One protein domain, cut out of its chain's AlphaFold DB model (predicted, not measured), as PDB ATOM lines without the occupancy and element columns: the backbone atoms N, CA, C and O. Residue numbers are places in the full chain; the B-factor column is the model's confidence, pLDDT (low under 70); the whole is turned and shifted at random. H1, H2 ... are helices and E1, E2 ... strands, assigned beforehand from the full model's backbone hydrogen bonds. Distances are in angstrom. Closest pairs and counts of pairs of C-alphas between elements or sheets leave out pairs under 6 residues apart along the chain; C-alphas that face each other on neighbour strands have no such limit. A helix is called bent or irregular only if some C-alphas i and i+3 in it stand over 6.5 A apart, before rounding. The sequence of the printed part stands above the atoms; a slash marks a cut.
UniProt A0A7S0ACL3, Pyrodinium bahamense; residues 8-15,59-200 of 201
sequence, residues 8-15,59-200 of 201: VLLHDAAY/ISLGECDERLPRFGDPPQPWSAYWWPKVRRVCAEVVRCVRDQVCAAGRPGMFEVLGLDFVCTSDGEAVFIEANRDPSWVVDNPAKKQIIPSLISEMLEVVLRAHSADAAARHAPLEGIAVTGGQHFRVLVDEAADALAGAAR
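This is residues 8 to 15 and 59 to 200 of the 201 residues of a protein of Pyrodinium bahamense (UniProt A0A7S0ACL3). A short antiparallel strand pair, E1 and E4, lies in the middle between helix H3 and the long helix H5, and a second small sheet, the hairpin E2 and E3, also packs on H3. H1 and H2 lie together at one end of the long axis; residues 99 to 106, mostly H4, and 163 to 168, with H6, stick out. The printed part has 150 residues, with seven named helices and four named strands in the order E1 H1 H2 H3 H4 E2 E3 H5 H6 E4 H7, class mixed, helices and strands. It is compact, with a radius of gyration of the C-alphas of 17.2 A and spans of 53 by 36 by 27 A.

Start at E1, residues 8 to 11, the antiparallel neighbour of E4, residues 184 to 189, at 161 degrees; N 10 and O 185 are 2.8 A apart, within hydrogen-bond range. Next look at H1, residues 61 to 71, which touches H2, residues 78 to 81; their closest C-alphas, Asp 65 and Trp 78, are 5.1 A apart. In H3, residues 83 to 96, the C-alpha of Ala 91 is 6.0 A from that of Leu 187 in E4, the closest pair. H4, residues 98 to 104, and H3 meet only through their link. E2, residues 114 to 119, and E3, residues 125 to 131, form an antiparallel hairpin at 157 degrees, with N 116 and O 129 at 3.0 A; the closest C-alphas of H3 and E3, Val 86 and Ala 125, are 5.7 A apart. In H5, residues 141 to 161, C-alpha Leu 150 is 7.2 A from His 11 of E1, the closest pair; H5 and H3 are apart. H6, residues 164 to 167, is close to H5 but not clearly touching, with 6.7 A between the closest C-alphas, Arg 160 and Ala 166. H7, residues 190 to 198, follows E4 by a tight link and is apart from H5. H3, H4 and H7 have every O i to N i+4 pair within hydrogen-bond range, H1 has 4 of 7 and H5 15 of 17; H2 and H6 are too short for one.

Find C-alpha 8 at (256.048, 211.192, 178.280), where E1 begins. H1 runs 15.6 A and H3 20.1 A; E2 runs 16.1 A and E3 17.3 A. From C-alpha 141 at (229.552, 206.213, 181.162), H5 runs 30.7 A. H1 and H5 are irregular, but only just: C-alphas 66 and 69 are 6.8 A apart, 145 and 148 6.9 A. H7 ends at C-alpha 198, (275.787, 208.303, 185.068).

The C-alphas of Gly 72 and Ala 168 are farthest apart, 53.9 A. Residues 16 to 58 are cut out; C-alphas 15 and 59 are 5.5 A apart. The link from H6 to E4 is long, residues 168 to 183. Confidence is under 70 at residues 70 to 75, 164 to 182 and 195 to 200.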
ATOM      1  N   VAL A   8     257.297 211.693 178.851       88.75
ATOM      2  CA  VAL A   8     256.048 211.192 178.280       88.75
ATOM      3  C   VAL A   8     255.360 210.283 179.274       88.75
ATOM      4  O   VAL A   8     255.939 209.309 179.762       88.75
ATOM      5  N   LEU A   9     254.099 210.607 179.539       91.00
ATOM      6  CA  LEU A   9     253.221 209.847 180.408       91.00
ATOM      7  C   LEU A   9     252.083 209.238 179.590       91.00
ATOM      8  O   LEU A   9     251.588 209.853 178.648       91.00
ATOM      9  N   LEU A  10     251.650 208.047 179.982       92.44
ATOM     10  CA  LEU A  10     250.475 207.375 179.448       92.44
ATOM     11  C   LEU A  10     249.437 207.218 180.544       92.44
ATOM     12  O   LEU A  10     249.754 206.737 181.626       92.44
ATOM     13  N   HIS A  11     248.197 207.581 180.247       91.94
ATOM     14  CA  HIS A  11     247.076 207.316 181.134       91.94
ATOM     15  C   HIS A  11     246.641 205.846 181.008       91.94
ATOM     16  O   HIS A  11     246.371 205.369 179.909       91.94
ATOM     17  N   ASP A  12     246.578 205.120 182.124       88.81
ATOM     18  CA  ASP A  12     246.232 203.694 182.178       88.81
ATOM     19  C   ASP A  12     244.752 203.417 181.918       88.81
ATOM     20  O   ASP A  12     244.391 202.294 181.571       88.81
ATOM     21  N   ALA A  13     243.887 204.415 182.115       89.31
ATOM     22  CA  ALA A  13     242.484 204.281 181.764       89.31
ATOM     23  C   ALA A  13     242.270 204.696 180.305       89.31
ATOM     24  O   ALA A  13     242.664 205.794 179.903       89.31
ATOM     25  N   ALA A  14     241.598 203.830 179.553       92.06
ATOM     26  CA  ALA A  14     241.185 204.044 178.173       92.06
ATOM     27  C   ALA A  14     239.777 203.466 177.952       92.06
ATOM     28  O   ALA A  14     239.185 202.853 178.845       92.06
ATOM     29  N   TYR A  15     239.231 203.675 176.759       92.38
ATOM     30  CA  TYR A  15     237.933 203.147 176.359       92.38
ATOM     31  C   TYR A  15     238.006 202.587 174.937       92.38
ATOM     32  O   TYR A  15     238.793 203.060 174.117       92.38
ATOM     33  N   ILE A  59     232.870 201.639 175.550       87.38
ATOM     34  CA  ILE A  59     232.999 200.827 176.766       87.38
ATOM     35  C   ILE A  59     234.355 201.046 177.418       87.38
ATOM     36  O   ILE A  59     235.356 201.305 176.751       87.38
ATOM     37  N   SER A  60     234.398 200.932 178.736       89.19
ATOM     38  CA  SER A  60     235.651 200.896 179.486       89.19
ATOM     39  C   SER A  60     236.454 199.627 179.172       89.19
ATOM     40  O   SER A  60     235.916 198.625 178.694       89.19
ATOM     41  N   LEU A  61     237.754 199.632 179.482       88.62
ATOM     42  CA  LEU A  61     238.567 198.412 179.381       88.62
ATOM     43  C   LEU A  61     238.078 197.297 180.322       88.62
ATOM     44  O   LEU A  61     238.171 196.127 179.971       88.62
ATOM     45  N   GLY A  62     237.516 197.646 181.485       87.94
ATOM     46  CA  GLY A  62     236.918 196.662 182.395       87.94
ATOM     47  C   GLY A  62     235.693 195.984 181.778       87.94
ATOM     48  O   GLY A  62     235.564 194.767 181.820       87.94
ATOM     49  N   GLU A  63     234.840 196.748 181.096       87.00
ATOM     50  CA  GLU A  63     233.733 196.172 180.327       87.00
ATOM     51  C   GLU A  63     234.224 195.331 179.140       87.00
ATOM     52  O   GLU A  63     233.579 194.341 178.795       87.00
ATOM     53  N   CYS A  64     235.364 195.674 178.525       87.00
ATOM     54  CA  CYS A  64     235.996 194.813 177.518       87.00
ATOM     55  C   CYS A  64     236.378 193.458 178.128       87.00
ATOM     56  O   CYS A  64     236.066 192.421 177.544       87.00
ATOM     57  N   ASP A  65     236.992 193.461 179.314       88.00
ATOM     58  CA  ASP A  65     237.382 192.246 180.038       88.00
ATOM     59  C   ASP A  65     236.181 191.360 180.396       88.00
ATOM     60  O   ASP A  65     236.278 190.136 180.338       88.00
ATOM     61  N   GLU A  66     235.039 191.961 180.732       85.06
ATOM     62  CA  GLU A  66     233.811 191.235 181.074       85.06
ATOM     63  C   GLU A  66     233.064 190.690 179.848       85.06
ATOM     64  O   GLU A  66     232.415 189.639 179.922       85.06
ATOM     65  N   ARG A  67     233.107 191.416 178.721       79.06
ATOM     66  CA  ARG A  67     232.305 191.107 177.529       79.06
ATOM     67  C   ARG A  67     233.040 190.234 176.520       79.06
ATOM     68  O   ARG A  67     232.418 189.323 175.984       79.06
ATOM     69  N   LEU A  68     234.323 190.473 176.259       73.19
ATOM     70  CA  LEU A  68     235.051 189.806 175.171       73.19
ATOM     71  C   LEU A  68     235.201 188.287 175.320       73.19
ATOM     72  O   LEU A  68     234.976 187.602 174.322       73.19
ATOM     73  N   PRO A  69     235.424 187.722 176.525       70.06
ATOM     74  CA  PRO A  69     235.455 186.268 176.690       70.06
ATOM     75  C   PRO A  69     234.164 185.563 176.240       70.06
ATOM     76  O   PRO A  69     234.181 184.372 175.938       70.06
ATOM     77  N   ARG A  70     233.029 186.280 176.168       61.28
ATOM     78  CA  ARG A  70     231.746 185.733 175.692       61.28
ATOM     79  C   ARG A  70     231.699 185.527 174.176       61.28
ATOM     80  O   ARG A  70     230.831 184.796 173.714       61.28
ATOM     81  N   PHE A  71     232.618 186.134 173.425       59.44
ATOM     82  CA  PHE A  71     232.682 186.069 171.961       59.44
ATOM     83  C   PHE A  71     233.747 185.093 171.441       59.44
ATOM     84  O   PHE A  71     233.960 185.007 170.239       59.44
ATOM     85  N   GLY A  72     234.386 184.319 172.327       57.38
ATOM     86  CA  GLY A  72     235.368 183.296 171.945       57.38
ATOM     87  C   GLY A  72     236.794 183.814 171.725       57.38
ATOM     88  O   GLY A  72     237.677 183.012 171.434       57.38
ATOM     89  N   ASP A  73     237.025 185.111 171.936       64.31
ATOM     90  CA  ASP A  73     238.326 185.778 171.843       64.31
ATOM     91  C   ASP A  73     238.902 186.080 173.241       64.31
ATOM     92  O   ASP A  73     238.156 186.340 174.187       64.31
ATOM     93  N   PRO A  74     240.234 186.229 173.337       60.88
ATOM     94  CA  PRO A  74     241.237 185.304 173.881       60.88
ATOM     95  C   PRO A  74     240.919 184.700 175.264       60.88
ATOM     96  O   PRO A  74     240.097 185.209 176.017       60.88
ATOM     97  N   PRO A  75     241.659 183.654 175.696       63.66
ATOM     98  CA  PRO A  75     241.483 183.016 177.011       63.66
ATOM     99  C   PRO A  75     241.834 183.914 178.215       63.66
ATOM    100  O   PRO A  75     241.837 183.445 179.353       63.66
ATOM    101  N   GLN A  76     242.193 185.176 177.982       76.69
ATOM    102  CA  GLN A  76     242.624 186.135 178.993       76.69
ATOM    103  C   GLN A  76     241.806 187.426 178.871       76.69
ATOM    104  O   GLN A  76     241.371 187.756 177.768       76.69
ATOM    105  N   PRO A  77     241.649 188.192 179.966       84.62
ATOM    106  CA  PRO A  77     241.080 189.535 179.905       84.62
ATOM    107  C   PRO A  77     241.779 190.390 178.840       84.62
ATOM    108  O   PRO A  77     243.003 190.313 178.677       84.62
ATOM    109  N   TRP A  78     241.021 191.229 178.135       87.50
ATOM    110  CA  TRP A  78     241.548 192.113 177.097       87.50
ATOM    111  C   TRP A  78     242.694 192.979 177.620       87.50
ATOM    112  O   TRP A  78     243.743 193.096 176.981       87.50
ATOM    113  N   SER A  79     242.528 193.536 178.818       87.81
ATOM    114  CA  SER A  79     243.507 194.391 179.483       87.81
ATOM    115  C   SER A  79     244.801 193.648 179.799       87.81
ATOM    116  O   SER A  79     245.882 194.224 179.705       87.81
ATOM    117  N   ALA A  80     244.734 192.355 180.112       87.31
ATOM    118  CA  ALA A  80     245.919 191.538 180.337       87.31
ATOM    119  C   ALA A  80     246.642 191.213 179.021       87.31
ATOM    120  O   ALA A  80     247.873 191.158 178.992       87.31
ATOM    121  N   TYR A  81     245.891 191.030 177.932       88.50
ATOM    122  CA  TYR A  81     246.433 190.557 176.663       88.50
ATOM    123  C   TYR A  81     246.921 191.680 175.730       88.50
ATOM    124  O   TYR A  81     248.066 191.646 175.270       88.50
ATOM    125  N   TRP A  82     246.093 192.695 175.458       91.50
ATOM    126  CA  TRP A  82     246.409 193.763 174.497       91.50
ATOM    127  C   TRP A  82     246.995 195.017 175.132       91.50
ATOM    128  O   TRP A  82     247.866 195.633 174.519       91.50
ATOM    129  N   TRP A  83     246.601 195.396 176.353       91.88
ATOM    130  CA  TRP A  83     247.100 196.639 176.962       91.88
ATOM    131  C   TRP A  83     248.638 196.705 177.039       91.88
ATOM    132  O   TRP A  83     249.200 197.738 176.672       91.88
ATOM    133  N   PRO A  84     249.376 195.632 177.403       91.94
ATOM    134  CA  PRO A  84     250.838 195.659 177.356       91.94
ATOM    135  C   PRO A  84     251.404 195.948 175.959       91.94
ATOM    136  O   PRO A  84     252.414 196.644 175.844       91.94
ATOM    137  N   LYS A  85     250.749 195.446 174.906       93.44
ATOM    138  CA  LYS A  85     251.142 195.650 173.506       93.44
ATOM    139  C   LYS A  85     250.862 197.087 173.075       93.44
ATOM    140  O   LYS A  85     251.757 197.734 172.543       93.44
ATOM    141  N   VAL A  86     249.691 197.627 173.419       95.12
ATOM    142  CA  VAL A  86     249.352 199.046 173.208       95.12
ATOM    143  C   VAL A  86     250.396 199.953 173.860       95.12
ATOM    144  O   VAL A  86     250.971 200.805 173.187       95.12
ATOM    145  N   ARG A  87     250.736 199.724 175.137       93.00
ATOM    146  CA  ARG A  87     251.764 200.512 175.844       93.00
ATOM    147  C   ARG A  87     253.117 200.483 175.140       93.00
ATOM    148  O   ARG A  87     253.790 201.511 175.056       93.00
ATOM    149  N   ARG A  88     253.519 199.310 174.644       93.81
ATOM    150  CA  ARG A  88     254.758 199.154 173.883       93.81
ATOM    151  C   ARG A  88     254.726 199.999 172.611       93.81
ATOM    152  O   ARG A  88     255.669 200.752 172.383       93.81
ATOM    153  N   VAL A  89     253.649 199.918 171.833       95.44
ATOM    154  CA  VAL A  89     253.514 200.692 170.592       95.44
ATOM    155  C   VAL A  89     253.479 202.196 170.884       95.44
ATOM    156  O   VAL A  89     254.163 202.949 170.199       95.44
ATOM    157  N   CYS A  90     252.808 202.651 171.951       95.00
ATOM    158  CA  CYS A  90     252.866 204.053 172.387       95.00
ATOM    159  C   CYS A  90     254.309 204.527 172.626       95.00
ATOM    160  O   CYS A  90     254.697 205.604 172.172       95.00
ATOM    161  N   ALA A  91     255.123 203.721 173.317       91.44
ATOM    162  CA  ALA A  91     256.522 204.055 173.567       91.44
ATOM    163  C   ALA A  91     257.350 204.104 172.268       91.44
ATOM    164  O   ALA A  91     258.215 204.966 172.125       91.44
ATOM    165  N   GLU A  92     257.090 203.206 171.317       93.00
ATOM    166  CA  GLU A  92     257.747 203.194 170.004       93.00
ATOM    167  C   GLU A  92     257.364 204.425 169.164       93.00
ATOM    168  O   GLU A  92     258.255 205.115 168.670       93.00
ATOM    169  N   VAL A  93     256.072 204.773 169.088       93.00
ATOM    170  CA  VAL A  93     255.569 205.971 168.384       93.00
ATOM    171  C   VAL A  93     256.271 207.234 168.883       93.00
ATOM    172  O   VAL A  93     256.783 208.019 168.088       93.00
ATOM    173  N   VAL A  94     256.352 207.402 170.203       90.12
ATOM    174  CA  VAL A  94     256.993 208.559 170.842       90.12
ATOM    175  C   VAL A  94     258.493 208.602 170.557       90.12
ATOM    176  O   VAL A  94     259.026 209.660 170.223       90.12
ATOM    177  N   ARG A  95     259.188 207.462 170.659       88.69
ATOM    178  CA  ARG A  95     260.632 207.380 170.383       88.69
ATOM    179  C   ARG A  95     260.959 207.758 168.942       88.69
ATOM    180  O   ARG A  95     261.944 208.458 168.722       88.69
ATOM    181  N   CYS A  96     260.129 207.350 167.985       90.12
ATOM    182  CA  CYS A  96     260.326 207.651 166.565       90.12
ATOM    183  C   CYS A  96     260.261 209.151 166.238       90.12
ATOM    184  O   CYS A  96     260.896 209.585 165.278       90.12
ATOM    185  N   VAL A  97     259.518 209.942 167.019       88.75
ATOM    186  CA  VAL A  97     259.346 211.393 166.796       88.75
ATOM    187  C   VAL A  97     260.064 212.260 167.833       88.75
ATOM    188  O   VAL A  97     259.914 213.484 167.848       88.75
ATOM    189  N   ARG A  98     260.840 211.632 168.721       87.25
ATOM    190  CA  ARG A  98     261.487 212.268 169.871       87.25
ATOM    191  C   ARG A  98     262.292 213.497 169.477       87.25
ATOM    192  O   ARG A  98     262.128 214.555 170.079       87.25
ATOM    193  N   ASP A  99     263.152 213.368 168.472       86.62
ATOM    194  CA  ASP A  99     264.085 214.431 168.093       86.62
ATOM    195  C   ASP A  99     263.338 215.645 167.519       86.62
ATOM    196  O   ASP A  99     263.676 216.788 167.831       86.62
ATOM    197  N   GLN A 100     262.265 215.407 166.757       87.69
ATOM    198  CA  GLN A 100     261.394 216.445 166.210       87.69
ATOM    199  C   GLN A 100     260.609 217.156 167.318       87.69
ATOM    200  O   GLN A 100     260.565 218.387 167.342       87.69
ATOM    201  N   VAL A 101     260.039 216.404 168.266       84.31
ATOM    202  CA  VAL A 101     259.325 216.961 169.430       84.31
ATOM    203  C   VAL A 101     260.273 217.800 170.286       84.31
ATOM    204  O   VAL A 101     259.960 218.940 170.627       84.31
ATOM    205  N   CYS A 102     261.473 217.291 170.563       80.31
ATOM    206  CA  CYS A 102     262.484 217.994 171.349       80.31
ATOM    207  C   CYS A 102     263.023 219.251 170.656       80.31
ATOM    208  O   CYS A 102     263.469 220.169 171.342       80.31
ATOM    209  N   ALA A 103     263.047 219.283 169.321       83.31
ATOM    210  CA  ALA A 103     263.475 220.449 168.552       83.31
ATOM    211  C   ALA A 103     262.386 221.533 168.475       83.31
ATOM    212  O   ALA A 103     262.707 222.720 168.460       83.31
ATOM    213  N   ALA A 104     261.110 221.136 168.428       83.19
ATOM    214  CA  ALA A 104     259.976 222.054 168.331       83.19
ATOM    215  C   ALA A 104     259.471 222.564 169.693       83.19
ATOM    216  O   ALA A 104     258.854 223.631 169.762       83.19
ATOM    217  N   GLY A 105     259.709 221.806 170.765       78.00
ATOM    218  CA  GLY A 105     259.215 222.109 172.101       78.00
ATOM    219  C   GLY A 105     259.752 223.429 172.659       78.00
ATOM    220  O   GLY A 105     260.897 223.820 172.422       78.00
ATOM    221  N   ARG A 106     258.926 224.117 173.453       79.38
ATOM    222  CA  ARG A 106     259.321 225.321 174.199       79.38
ATOM    223  C   ARG A 106     259.051 225.144 175.688       79.38
ATOM    224  O   ARG A 106     258.168 224.372 176.061       79.38
ATOM    225  N   PRO A 107     259.790 225.851 176.560       74.44
ATOM    226  CA  PRO A 107     259.586 225.712 177.993       74.44
ATOM    227  C   PRO A 107     258.166 226.126 178.377       74.44
ATOM    228  O   PRO A 107     257.710 227.190 177.972       74.44
ATOM    229  N   GLY A 108     257.480 225.286 179.153       75.81
ATOM    230  CA  GLY A 108     256.088 225.529 179.548       75.81
ATOM    231  C   GLY A 108     255.058 224.867 178.635       75.81
ATOM    232  O   GLY A 108     253.868 224.985 178.900       75.81
ATOM    233  N   MET A 109     255.492 224.198 177.561       85.19
ATOM    234  CA  MET A 109     254.588 223.471 176.676       85.19
ATOM    235  C   MET A 109     254.364 222.044 177.164       85.19
ATOM    236  O   MET A 109     255.306 221.340 177.521       85.19
ATOM    237  N   PHE A 110     253.112 221.617 177.083       89.12
ATOM    238  CA  PHE A 110     252.696 220.227 177.158       89.12
ATOM    239  C   PHE A 110     251.639 219.991 176.076       89.12
ATOM    240  O   PHE A 110     251.000 220.938 175.610       89.12
ATOM    241  N   GLU A 111     251.470 218.742 175.668       91.00
ATOM    242  CA  GLU A 111     250.464 218.346 174.687       91.00
ATOM    243  C   GLU A 111     249.835 217.029 175.133       91.00
ATOM    244  O   GLU A 111     250.520 216.158 175.675       91.00
ATOM    245  N   VAL A 112     248.525 216.904 174.927       93.00
ATOM    246  CA  VAL A 112     247.792 215.662 175.168       93.00
ATOM    247  C   VAL A 112     247.426 215.072 173.826       93.00
ATOM    248  O   VAL A 112     246.827 215.746 172.995       93.00
ATOM    249  N   LEU A 113     247.771 213.805 173.633       94.62
ATOM    250  CA  LEU A 113     247.459 213.076 172.415       94.62
ATOM    251  C   LEU A 113     246.455 211.968 172.728       94.62
ATOM    252  O   LEU A 113     246.637 211.211 173.681       94.62
ATOM    253  N   GLY A 114     245.416 211.852 171.904       95.44
ATOM    254  CA  GLY A 114     244.594 210.644 171.833       95.44
ATOM    255  C   GLY A 114     245.173 209.705 170.787       95.44
ATOM    256  O   GLY A 114     245.306 210.105 169.636       95.44
ATOM    257  N   LEU A 115     245.545 208.488 171.173       95.81
ATOM    258  CA  LEU A 115     246.072 207.498 170.239       95.81
ATOM    259  C   LEU A 115     245.008 206.431 169.990       95.81
ATOM    260  O   LEU A 115     244.532 205.800 170.936       95.81
ATOM    261  N   ASP A 116     244.678 206.218 168.720       95.94
ATOM    262  CA  ASP A 116     243.676 205.246 168.302       95.94
ATOM    263  C   ASP A 116     244.371 203.966 167.813       95.94
ATOM    264  O   ASP A 116     245.314 203.993 167.012       95.94
ATOM    265  N   PHE A 117     243.892 202.829 168.318       96.25
ATOM    266  CA  PHE A 117     244.432 201.503 168.038       96.25
ATOM    267  C   PHE A 117     243.330 200.550 167.590       96.25
ATOM    268  O   PHE A 117     242.199 200.619 168.076       96.25
ATOM    269  N   VAL A 118     243.695 199.600 166.734       94.12
ATOM    270  CA  VAL A 118     242.888 198.416 166.429       94.12
ATOM    271  C   VAL A 118     243.616 197.186 166.957       94.12
ATOM    272  O   VAL A 118     244.816 197.025 166.753       94.12
ATOM    273  N   CYS A 119     242.885 196.322 167.652       91.06
ATOM    274  CA  CYS A 119     243.391 195.045 168.143       91.06
ATOM    275  C   CYS A 119     242.938 193.935 167.194       91.06
ATOM    276  O   CYS A 119     241.749 193.844 166.894       91.06
ATOM    277  N   THR A 120     243.869 193.122 166.700       88.62
ATOM    278  CA  THR A 120     243.571 192.061 165.726       88.62
ATOM    279  C   THR A 120     243.347 190.714 166.410       88.62
ATOM    280  O   THR A 120     243.822 190.487 167.529       88.62
ATOM    281  N   SER A 121     242.667 189.797 165.714       83.69
ATOM    282  CA  SER A 121     242.477 188.401 166.140       83.69
ATOM    283  C   SER A 121     243.798 187.642 166.291       83.69
ATOM    284  O   SER A 121     243.930 186.790 167.163       83.69
ATOM    285  N   ASP A 122     244.818 188.013 165.511       84.31
ATOM    286  CA  ASP A 122     246.180 187.469 165.634       84.31
ATOM    287  C   ASP A 122     246.905 187.971 166.896       84.31
ATOM    288  O   ASP A 122     248.027 187.571 167.202       84.31
ATOM    289  N   GLY A 123     246.253 188.842 167.669       83.56
ATOM    290  CA  GLY A 123     246.759 189.366 168.922       83.56
ATOM    291  C   GLY A 123     247.682 190.563 168.761       83.56
ATOM    292  O   GLY A 123     248.396 190.884 169.706       83.56
ATOM    293  N   GLU A 124     247.678 191.250 167.628       90.31
ATOM    294  CA  GLU A 124     248.481 192.457 167.449       90.31
ATOM    295  C   GLU A 124     247.707 193.712 167.866       90.31
ATOM    296  O   GLU A 124     246.477 193.756 167.812       90.31
ATOM    297  N   ALA A 125     248.438 194.739 168.304       93.94
ATOM    298  CA  ALA A 125     247.906 196.077 168.547       93.94
ATOM    299  C   ALA A 125     248.456 197.016 167.469       93.94
ATOM    300  O   ALA A 125     249.644 197.331 167.456       93.94
ATOM    301  N   VAL A 126     247.595 197.451 166.553       96.50
ATOM    302  CA  VAL A 126     247.969 198.259 165.392       96.50
ATOM    303  C   VAL A 126     247.634 199.719 165.667       96.50
ATOM    304  O   VAL A 126     246.480 200.058 165.924       96.50
ATOM    305  N   PHE A 127     248.647 200.583 165.621       96.94
ATOM    306  CA  PHE A 127     248.476 202.033 165.706       96.94
ATOM    307  C   PHE A 127     247.857 202.573 164.413       96.94
ATOM    308  O   PHE A 127     248.355 202.276 163.328       96.94
ATOM    309  N   ILE A 128     246.792 203.367 164.537       96.31
ATOM    310  CA  ILE A 128     246.076 203.952 163.398       96.31
ATOM    311  C   ILE A 128     246.419 205.432 163.255       96.31
ATOM    312  O   ILE A 128     246.889 205.865 162.204       96.31
ATOM    313  N   GLU A 129     246.194 206.208 164.315       95.25
ATOM    314  CA  GLU A 129     246.380 207.656 164.294       95.25
ATOM    315  C   GLU A 129     246.636 208.241 165.689       95.25
ATOM    316  O   GLU A 129     246.323 207.634 166.716       95.25
ATOM    317  N   ALA A 130     247.202 209.451 165.711       95.00
ATOM    318  CA  ALA A 130     247.355 210.270 166.908       95.00
ATOM    319  C   ALA A 130     246.660 211.622 166.708       95.00
ATOM    320  O   ALA A 130     247.006 212.397 165.814       95.00
ATOM    321  N   ASN A 131     245.704 211.912 167.581       94.75
ATOM    322  CA  ASN A 131     244.877 213.105 167.573       94.75
ATOM    323  C   ASN A 131     245.415 214.128 168.578       94.75
ATOM    324  O   ASN A 131     245.507 213.834 169.770       94.75
ATOM    325  N   ARG A 132     245.750 215.335 168.101       90.25
ATOM    326  CA  ARG A 132     246.222 216.454 168.946       90.25
ATOM    327  C   ARG A 132     245.129 217.106 169.790       90.25
ATOM    328  O   ARG A 132     245.430 217.760 170.779       90.25
ATOM    329  N   ASP A 133     243.876 216.944 169.382       90.19
ATOM    330  CA  ASP A 133     242.704 217.435 170.106       90.19
ATOM    331  C   ASP A 133     241.726 216.271 170.309       90.19
ATOM    332  O   ASP A 133     240.757 216.120 169.557       90.19
ATOM    333  N   PRO A 134     242.029 215.345 171.241       91.81
ATOM    334  CA  PRO A 134     241.113 214.256 171.537       91.81
ATOM    335  C   PRO A 134     239.791 214.812 172.077       91.81
ATOM    336  O   PRO A 134     239.760 215.808 172.792       91.81
ATOM    337  N   SER A 135     238.678 214.147 171.766       88.81
ATOM    338  CA  SER A 135     237.361 214.603 172.223       88.81
ATOM    339  C   SER A 135     237.258 214.611 173.753       88.81
ATOM    340  O   SER A 135     237.374 213.571 174.402       88.81
ATOM    341  N   TRP A 136     236.938 215.781 174.307       91.31
ATOM    342  CA  TRP A 136     236.692 216.001 175.738       91.31
ATOM    343  C   TRP A 136     235.219 215.860 176.139       91.31
ATOM    344  O   TRP A 136     234.840 216.149 177.273       91.31
ATOM    345  N   VAL A 137     234.358 215.448 175.204       89.81
ATOM    346  CA  VAL A 137     232.911 215.361 175.427       89.81
ATOM    347  C   VAL A 137     232.584 214.186 176.341       89.81
ATOM    348  O   VAL A 137     232.938 213.042 176.065       89.81
ATOM    349  N   VAL A 138     231.838 214.462 177.409       89.88
ATOM    350  CA  VAL A 138     231.503 213.499 178.464       89.88
ATOM    351  C   VAL A 138     230.073 212.963 178.274       89.88
ATOM    352  O   VAL A 138     229.172 213.187 179.084       89.88
ATOM    353  N   ASP A 139     229.839 212.281 177.152       86.19
ATOM    354  CA  ASP A 139     228.499 211.872 176.699       86.19
ATOM    355  C   ASP A 139     228.089 210.441 177.082       86.19
ATOM    356  O   ASP A 139     226.916 210.096 176.968       86.19
ATOM    357  N   ASN A 140     229.008 209.618 177.590       85.19
ATOM    358  CA  ASN A 140     228.739 208.220 177.943       85.19
ATOM    359  C   ASN A 140     229.423 207.797 179.261       85.19
ATOM    360  O   ASN A 140     230.318 208.508 179.730       85.19
ATOM    361  N   PRO A 141     229.011 206.671 179.880       88.19
ATOM    362  CA  PRO A 141     229.552 206.213 181.162       88.19
ATOM    363  C   PRO A 141     231.076 206.031 181.182       88.19
ATOM    364  O   PRO A 141     231.721 206.532 182.102       88.19
ATOM    365  N   ALA A 142     231.666 205.415 180.152       89.19
ATOM    366  CA  ALA A 142     233.113 205.202 180.087       89.19
ATOM    367  C   ALA A 142     233.878 206.537 180.077       89.19
ATOM    368  O   ALA A 142     234.808 206.747 180.856       89.19
ATOM    369  N   LYS A 143     233.433 207.506 179.267       90.94
ATOM    370  CA  LYS A 143     234.032 208.849 179.243       90.94
ATOM    371  C   LYS A 143     233.799 209.633 180.538       90.94
ATOM    372  O   LYS A 143     234.705 210.343 180.968       90.94
ATOM    373  N   LYS A 144     232.632 209.490 181.186       91.75
ATOM    374  CA  LYS A 144     232.327 210.079 182.513       91.75
ATOM    375  C   LYS A 144     233.285 209.604 183.594       91.75
ATOM    376  O   LYS A 144     233.604 210.378 184.491       91.75
ATOM    377  N   GLN A 145     233.740 208.362 183.495       89.00
ATOM    378  CA  GLN A 145     234.690 207.784 184.433       89.00
ATOM    379  C   GLN A 145     236.133 208.239 184.172       89.00
ATOM    380  O   GLN A 145     236.882 208.441 185.121       89.00
ATOM    381  N   ILE A 146     236.525 208.394 182.902       91.00
ATOM    382  CA  ILE A 146     237.933 208.587 182.514       91.00
ATOM    383  C   ILE A 146     238.315 210.062 182.366       91.00
ATOM    384  O   ILE A 146     239.366 210.477 182.839       91.00
ATOM    385  N   ILE A 147     237.498 210.867 181.680       93.38
ATOM    386  CA  ILE A 147     237.905 212.221 181.275       93.38
ATOM    387  C   ILE A 147     238.111 213.156 182.482       93.38
ATOM    388  O   ILE A 147     239.142 213.831 182.524       93.38
ATOM    389  N   PRO A 148     237.206 213.213 183.483       92.69
ATOM    390  CA  PRO A 148     237.387 214.117 184.619       92.69
ATOM    391  C   PRO A 148     238.633 213.814 185.463       92.69
ATOM    392  O   PRO A 148     239.324 214.746 185.887       92.69
ATOM    393  N   SER A 149     238.937 212.531 185.695       89.44
ATOM    394  CA  SER A 149     240.143 212.121 186.426       89.44
ATOM    395  C   SER A 149     241.401 212.419 185.619       89.44
ATOM    396  O   SER A 149     242.309 213.050 186.154       89.44
ATOM    397  N   LEU A 150     241.415 212.095 184.321       91.19
ATOM    398  CA  LEU A 150     242.530 212.404 183.426       91.19
ATOM    399  C   LEU A 150     242.862 213.898 183.442       91.19
ATOM    400  O   LEU A 150     244.022 214.252 183.632       91.19
ATOM    401  N   ILE A 151     241.864 214.778 183.292       92.25
ATOM    402  CA  ILE A 151     242.081 216.235 183.310       92.25
ATOM    403  C   ILE A 151     242.662 216.679 184.655       92.25
ATOM    404  O   ILE A 151     243.613 217.461 184.681       92.25
ATOM    405  N   SER A 152     242.111 216.180 185.763       90.56
ATOM    406  CA  SER A 152     242.562 216.547 187.109       90.56
ATOM    407  C   SER A 152     244.012 216.118 187.349       90.56
ATOM    408  O   SER A 152     244.850 216.950 187.695       90.56
ATOM    409  N   GLU A 153     244.338 214.852 187.079       88.19
ATOM    410  CA  GLU A 153     245.692 214.310 187.238       88.19
ATOM    411  C   GLU A 153     246.692 214.985 186.286       88.19
ATOM    412  O   GLU A 153     247.815 215.302 186.678       88.19
ATOM    413  N   MET A 154     246.285 215.266 185.045       89.81
ATOM    414  CA  MET A 154     247.112 215.967 184.064       89.81
ATOM    415  C   MET A 154     247.482 217.368 184.555       89.81
ATOM    416  O   MET A 154     248.650 217.751 184.481       89.81
ATOM    417  N   LEU A 155     246.515 218.142 185.059       88.56
ATOM    418  CA  LEU A 155     246.783 219.482 185.582       88.56
ATOM    419  C   LEU A 155     247.752 219.431 186.764       88.56
ATOM    420  O   LEU A 155     248.670 220.247 186.829       88.56
ATOM    421  N   GLU A 156     247.607 218.454 187.661       85.31
ATOM    422  CA  GLU A 156     248.553 218.257 188.760       85.31
ATOM    423  C   GLU A 156     249.972 217.970 188.259       85.31
ATOM    424  O   GLU A 156     250.926 218.596 188.731       85.31
ATOM    425  N   VAL A 157     250.122 217.064 187.289       82.38
ATOM    426  CA  VAL A 157     251.416 216.742 186.673       82.38
ATOM    427  C   VAL A 157     252.041 217.987 186.052       82.38
ATOM    428  O   VAL A 157     253.200 218.295 186.334       82.38
ATOM    429  N   VAL A 158     251.290 218.716 185.227       84.44
ATOM    430  CA  VAL A 158     251.782 219.895 184.501       84.44
ATOM    431  C   VAL A 158     252.191 220.997 185.478       84.44
ATOM    432  O   VAL A 158     253.301 221.524 185.389       84.44
ATOM    433  N   LEU A 159     251.339 221.324 186.456       83.12
ATOM    434  CA  LEU A 159     251.634 222.354 187.456       83.12
ATOM    435  C   LEU A 159     252.861 221.992 188.297       83.12
ATOM    436  O   LEU A 159     253.683 222.862 188.584       83.12
ATOM    437  N   ARG A 160     253.030 220.714 188.653       77.31
ATOM    438  CA  ARG A 160     254.229 220.237 189.357       77.31
ATOM    439  C   ARG A 160     255.468 220.313 188.488       77.31
ATOM    440  O   ARG A 160     256.479 220.822 188.956       77.31
ATOM    441  N   ALA A 161     255.399 219.863 187.237       74.44
ATOM    442  CA  ALA A 161     256.523 219.907 186.303       74.44
ATOM    443  C   ALA A 161     257.010 221.345 186.032       74.44
ATOM    444  O   ALA A 161     258.183 221.555 185.703       74.44
ATOM    445  N   HIS A 162     256.130 222.335 186.206       74.81
ATOM    446  CA  HIS A 162     256.422 223.758 186.031       74.81
ATOM    447  C   HIS A 162     256.551 224.558 187.335       74.81
ATOM    448  O   HIS A 162     256.766 225.770 187.269       74.81
ATOM    449  N   SER A 163     256.477 223.923 188.507       74.00
ATOM    450  CA  SER A 163     256.639 224.618 189.785       74.00
ATOM    451  C   SER A 163     258.084 225.098 189.992       74.00
ATOM    452  O   SER A 163     259.036 224.567 189.410       74.00
ATOM    453  N   ALA A 164     258.262 226.109 190.849       59.88
ATOM    454  CA  ALA A 164     259.585 226.631 191.196       59.88
ATOM    455  C   ALA A 164     260.499 225.548 191.807       59.88
ATOM    456  O   ALA A 164     261.699 225.527 191.528       59.88
ATOM    457  N   ASP A 165     259.921 224.597 192.546       57.53
ATOM    458  CA  ASP A 165     260.641 223.463 193.136       57.53
ATOM    459  C   ASP A 165     261.136 222.466 192.073       57.53
ATOM    460  O   ASP A 165     262.236 221.919 192.190       57.53
ATOM    461  N   ALA A 166     260.377 222.271 190.987       54.50
ATOM    462  CA  ALA A 166     260.783 221.437 189.853       54.50
ATOM    463  C   ALA A 166     261.792 222.133 188.922       54.50
ATOM    464  O   ALA A 166     262.597 221.467 188.263       54.50
ATOM    465  N   ALA A 167     261.791 223.469 188.880       49.81
ATOM    466  CA  ALA A 167     262.748 224.260 188.107       49.81
ATOM    467  C   ALA A 167     264.183 224.181 188.661       49.81
ATOM    468  O   ALA A 167     265.129 224.388 187.903       49.81
ATOM    469  N   ALA A 168     264.345 223.849 189.947       46.84
ATOM    470  CA  ALA A 168     265.633 223.800 190.635       46.84
ATOM    471  C   ALA A 168     266.387 222.461 190.501       46.84
ATOM    472  O   ALA A 168     267.531 222.365 190.947       46.84
ATOM    473  N   ARG A 169     265.789 221.408 189.921       47.69
ATOM    474  CA  ARG A 169     266.413 220.074 189.873       47.69
ATOM    475  C   ARG A 169     266.287 219.437 188.493       47.69
ATOM    476  O   ARG A 169     265.185 219.314 187.973       47.69
ATOM    477  N   HIS A 170     267.390 218.891 187.978       50.03
ATOM    478  CA  HIS A 170     267.415 217.820 186.966       50.03
ATOM    479  C   HIS A 170     266.945 216.467 187.544       50.03
ATOM    480  O   HIS A 170     267.340 215.417 187.059       50.03
ATOM    481  N   ALA A 171     266.148 216.476 188.619       51.38
ATOM    482  CA  ALA A 171     265.729 215.256 189.293       51.38
ATOM    483  C   ALA A 171     264.873 214.388 188.352       51.38
ATOM    484  O   ALA A 171     264.042 214.949 187.621       51.38
ATOM    485  N   PRO A 172     265.025 213.055 188.391       50.59
ATOM    486  CA  PRO A 172     264.051 212.159 187.794       50.59
ATOM    487  C   PRO A 172     262.675 212.518 188.343       50.59
ATOM    488  O   PRO A 172     262.555 212.915 189.505       50.59
ATOM    489  N   LEU A 173     261.631 212.339 187.547       55.09
ATOM    490  CA  LEU A 173     260.277 212.305 188.092       55.09
ATOM    491  C   LEU A 173     259.959 210.907 188.656       55.09
ATOM    492  O   LEU A 173     258.798 210.509 188.743       55.09
ATOM    493  N   GLU A 174     260.994 210.173 189.088       41.94
ATOM    494  CA  GLU A 174     260.867 209.005 189.952       41.94
ATOM    495  C   GLU A 174     260.153 209.442 191.227       41.94
ATOM    496  O   GLU A 174     260.656 210.239 192.019       41.94
ATOM    497  N   GLY A 175     258.929 208.953 191.391       40.22
ATOM    498  CA  GLY A 175     258.072 209.375 192.487       40.22
ATOM    499  C   GLY A 175     257.052 210.456 192.137       40.22
ATOM    500  O   GLY A 175     256.428 210.966 193.067       40.22
ATOM    501  N   ILE A 176     256.723 210.710 190.856       46.25
ATOM    502  CA  ILE A 176     255.311 211.006 190.542       46.25
ATOM    503  C   ILE A 176     254.507 209.716 190.793       46.25
ATOM    504  O   ILE A 176     253.949 209.095 189.897       46.25
ATOM    505  N   ALA A 177     254.416 209.306 192.056       42.62
ATOM    506  CA  ALA A 177     253.101 209.024 192.570       42.62
ATOM    507  C   ALA A 177     252.416 210.389 192.512       42.62
ATOM    508  O   ALA A 177     252.725 211.277 193.315       42.62
ATOM    509  N   VAL A 178     251.568 210.609 191.499       44.53
ATOM    510  CA  VAL A 178     250.567 211.675 191.586       44.53
ATOM    511  C   VAL A 178     249.961 211.454 192.964       44.53
ATOM    512  O   VAL A 178     249.497 210.351 193.253       44.53
ATOM    513  N   THR A 179     250.135 212.396 193.887       39.44
ATOM    514  CA  THR A 179     249.720 212.194 195.278       39.44
ATOM    515  C   THR A 179     248.194 212.240 195.280       39.44
ATOM    516  O   THR A 179     247.621 213.291 195.538       39.44
ATOM    517  N   GLY A 180     247.560 211.133 194.891       39.88
ATOM    518  CA  GLY A 180     246.125 211.017 194.648       39.88
ATOM    519  C   GLY A 180     245.712 210.400 193.302       39.88
ATOM    520  O   GLY A 180     244.595 209.901 193.231       39.88
ATOM    521  N   GLY A 181     246.568 210.375 192.272       48.25
ATOM    522  CA  GLY A 181     246.212 209.891 190.925       48.25
ATOM    523  C   GLY A 181     246.825 208.530 190.599       48.25
ATOM    524  O   GLY A 181     248.037 208.346 190.721       48.25
ATOM    525  N   GLN A 182     246.001 207.549 190.226       62.75
ATOM    526  CA  GLN A 182     246.439 206.157 190.036       62.75
ATOM    527  C   GLN A 182     246.774 205.805 188.582       62.75
ATOM    528  O   GLN A 182     247.197 204.675 188.328       62.75
ATOM    529  N   HIS A 183     246.582 206.723 187.626       80.19
ATOM    530  CA  HIS A 183     246.439 206.318 186.229       80.19
ATOM    531  C   HIS A 183     247.580 206.749 185.306       80.19
ATOM    532  O   HIS A 183     247.870 206.018 184.365       80.19
ATOM    533  N   PHE A 184     248.288 207.857 185.536       87.12
ATOM    534  CA  PHE A 184     249.455 208.169 184.699       87.12
ATOM    535  C   PHE A 184     250.676 207.289 185.020       87.12
ATOM    536  O   PHE A 184     251.174 207.259 186.145       87.12
ATOM    537  N   ARG A 185     251.215 206.624 183.995       85.19
ATOM    538  CA  ARG A 185     252.495 205.906 184.016       85.19
ATOM    539  C   ARG A 185     253.541 206.611 183.173       85.19
ATOM    540  O   ARG A 185     253.244 207.100 182.090       85.19
ATOM    541  N   VAL A 186     254.789 206.570 183.624       85.50
ATOM    542  CA  VAL A 186     255.933 207.026 182.831       85.50
ATOM    543  C   VAL A 186     256.186 206.045 181.682       85.50
ATOM    544  O   VAL A 186     256.392 204.855 181.916       85.50
ATOM    545  N   LEU A 187     256.176 206.547 180.444       86.25
ATOM    546  CA  LEU A 187     256.645 205.817 179.258       86.25
ATOM    547  C   LEU A 187     258.084 206.184 178.891       86.25
ATOM    548  O   LEU A 187     258.848 205.319 178.465       86.25
ATOM    549  N   VAL A 188     258.433 207.466 179.022       84.06
ATOM    550  CA  VAL A 188     259.767 208.013 178.748       84.06
ATOM    551  C   VAL A 188     260.071 209.070 179.807       84.06
ATOM    552  O   VAL A 188     259.266 209.980 179.994       84.06
ATOM    553  N   ASP A 189     261.219 208.963 180.476       81.75
ATOM    554  CA  ASP A 189     261.783 210.016 181.328       81.75
ATOM    555  C   ASP A 189     263.291 210.098 181.069       81.75
ATOM    556  O   ASP A 189     264.095 209.392 181.678       81.75
ATOM    557  N   GLU A 190     263.686 210.989 180.159       78.44
ATOM    558  CA  GLU A 190     265.101 211.156 179.818       78.44
ATOM    559  C   GLU A 190     265.937 211.698 180.994       78.44
ATOM    560  O   GLU A 190     267.163 211.585 180.981       78.44
ATOM    561  N   ALA A 191     265.308 212.294 182.017       74.12
ATOM    562  CA  ALA A 191     266.007 212.758 183.215       74.12
ATOM    563  C   ALA A 191     266.494 211.560 184.021       74.12
ATOM    564  O   ALA A 191     267.649 211.517 184.449       74.12
ATOM    565  N   ALA A 192     265.585 210.603 184.216       71.06
ATOM    566  CA  ALA A 192     265.843 209.361 184.920       71.06
ATOM    567  C   ALA A 192     266.897 208.534 184.180       71.06
ATOM    568  O   ALA A 192     267.886 208.119 184.785       71.06
ATOM    569  N   ASP A 193     266.739 208.381 182.862       73.69
ATOM    570  CA  ASP A 193     267.659 207.604 182.029       73.69
ATOM    571  C   ASP A 193     269.094 208.158 182.086       73.69
ATOM    572  O   ASP A 193     270.052 207.396 182.242       73.69
ATOM    573  N   ALA A 194     269.256 209.485 182.025       70.75
ATOM    574  CA  ALA A 194     270.567 210.129 182.111       70.75
ATOM    575  C   ALA A 194     271.243 209.910 183.477       70.75
ATOM    576  O   ALA A 194     272.449 209.663 183.543       70.75
ATOM    577  N   LEU A 195     270.474 209.964 184.569       67.06
ATOM    578  CA  LEU A 195     270.987 209.742 185.922       67.06
ATOM    579  C   LEU A 195     271.345 208.274 186.176       67.06
ATOM    580  O   LEU A 195     272.374 207.994 186.788       67.06
ATOM    581  N   ALA A 196     270.547 207.337 185.665       66.06
ATOM    582  CA  ALA A 196     270.837 205.909 185.744       66.06
ATOM    583  C   ALA A 196     272.077 205.519 184.922       66.06
ATOM    584  O   ALA A 196     272.835 204.644 185.340       66.06
ATOM    585  N   GLY A 197     272.296 206.168 183.774       66.06
ATOM    586  CA  GLY A 197     273.515 206.019 182.976       66.06
ATOM    587  C   GLY A 197     274.754 206.516 183.719       66.06
ATOM    588  O   GLY A 197     275.722 205.774 183.842       66.06
ATOM    589  N   ALA A 198     274.685 207.716 184.302       58.72
ATOM    590  CA  ALA A 198     275.787 208.303 185.068       58.72
ATOM    591  C   ALA A 198     276.144 207.517 186.347       58.72
ATOM    592  O   ALA A 198     277.277 207.577 186.802       58.72
ATOM    593  N   ALA A 199     275.198 206.776 186.935       57.78
ATOM    594  CA  ALA A 199     275.445 205.931 188.108       57.78
ATOM    595  C   ALA A 199     276.115 204.579 187.780       57.78
ATOM    596  O   ALA A 199     276.449 203.826 188.697       57.78
ATOM    597  N   ARG A 200     276.251 204.232 186.493       53.16
ATOM    598  CA  ARG A 200     276.871 202.982 186.014       53.16
ATOM    599  C   ARG A 200     278.294 203.178 185.472       53.16
ATOM    600  O   ARG A 200     278.904 202.184 185.079       53.16
TER     601      ARG A 200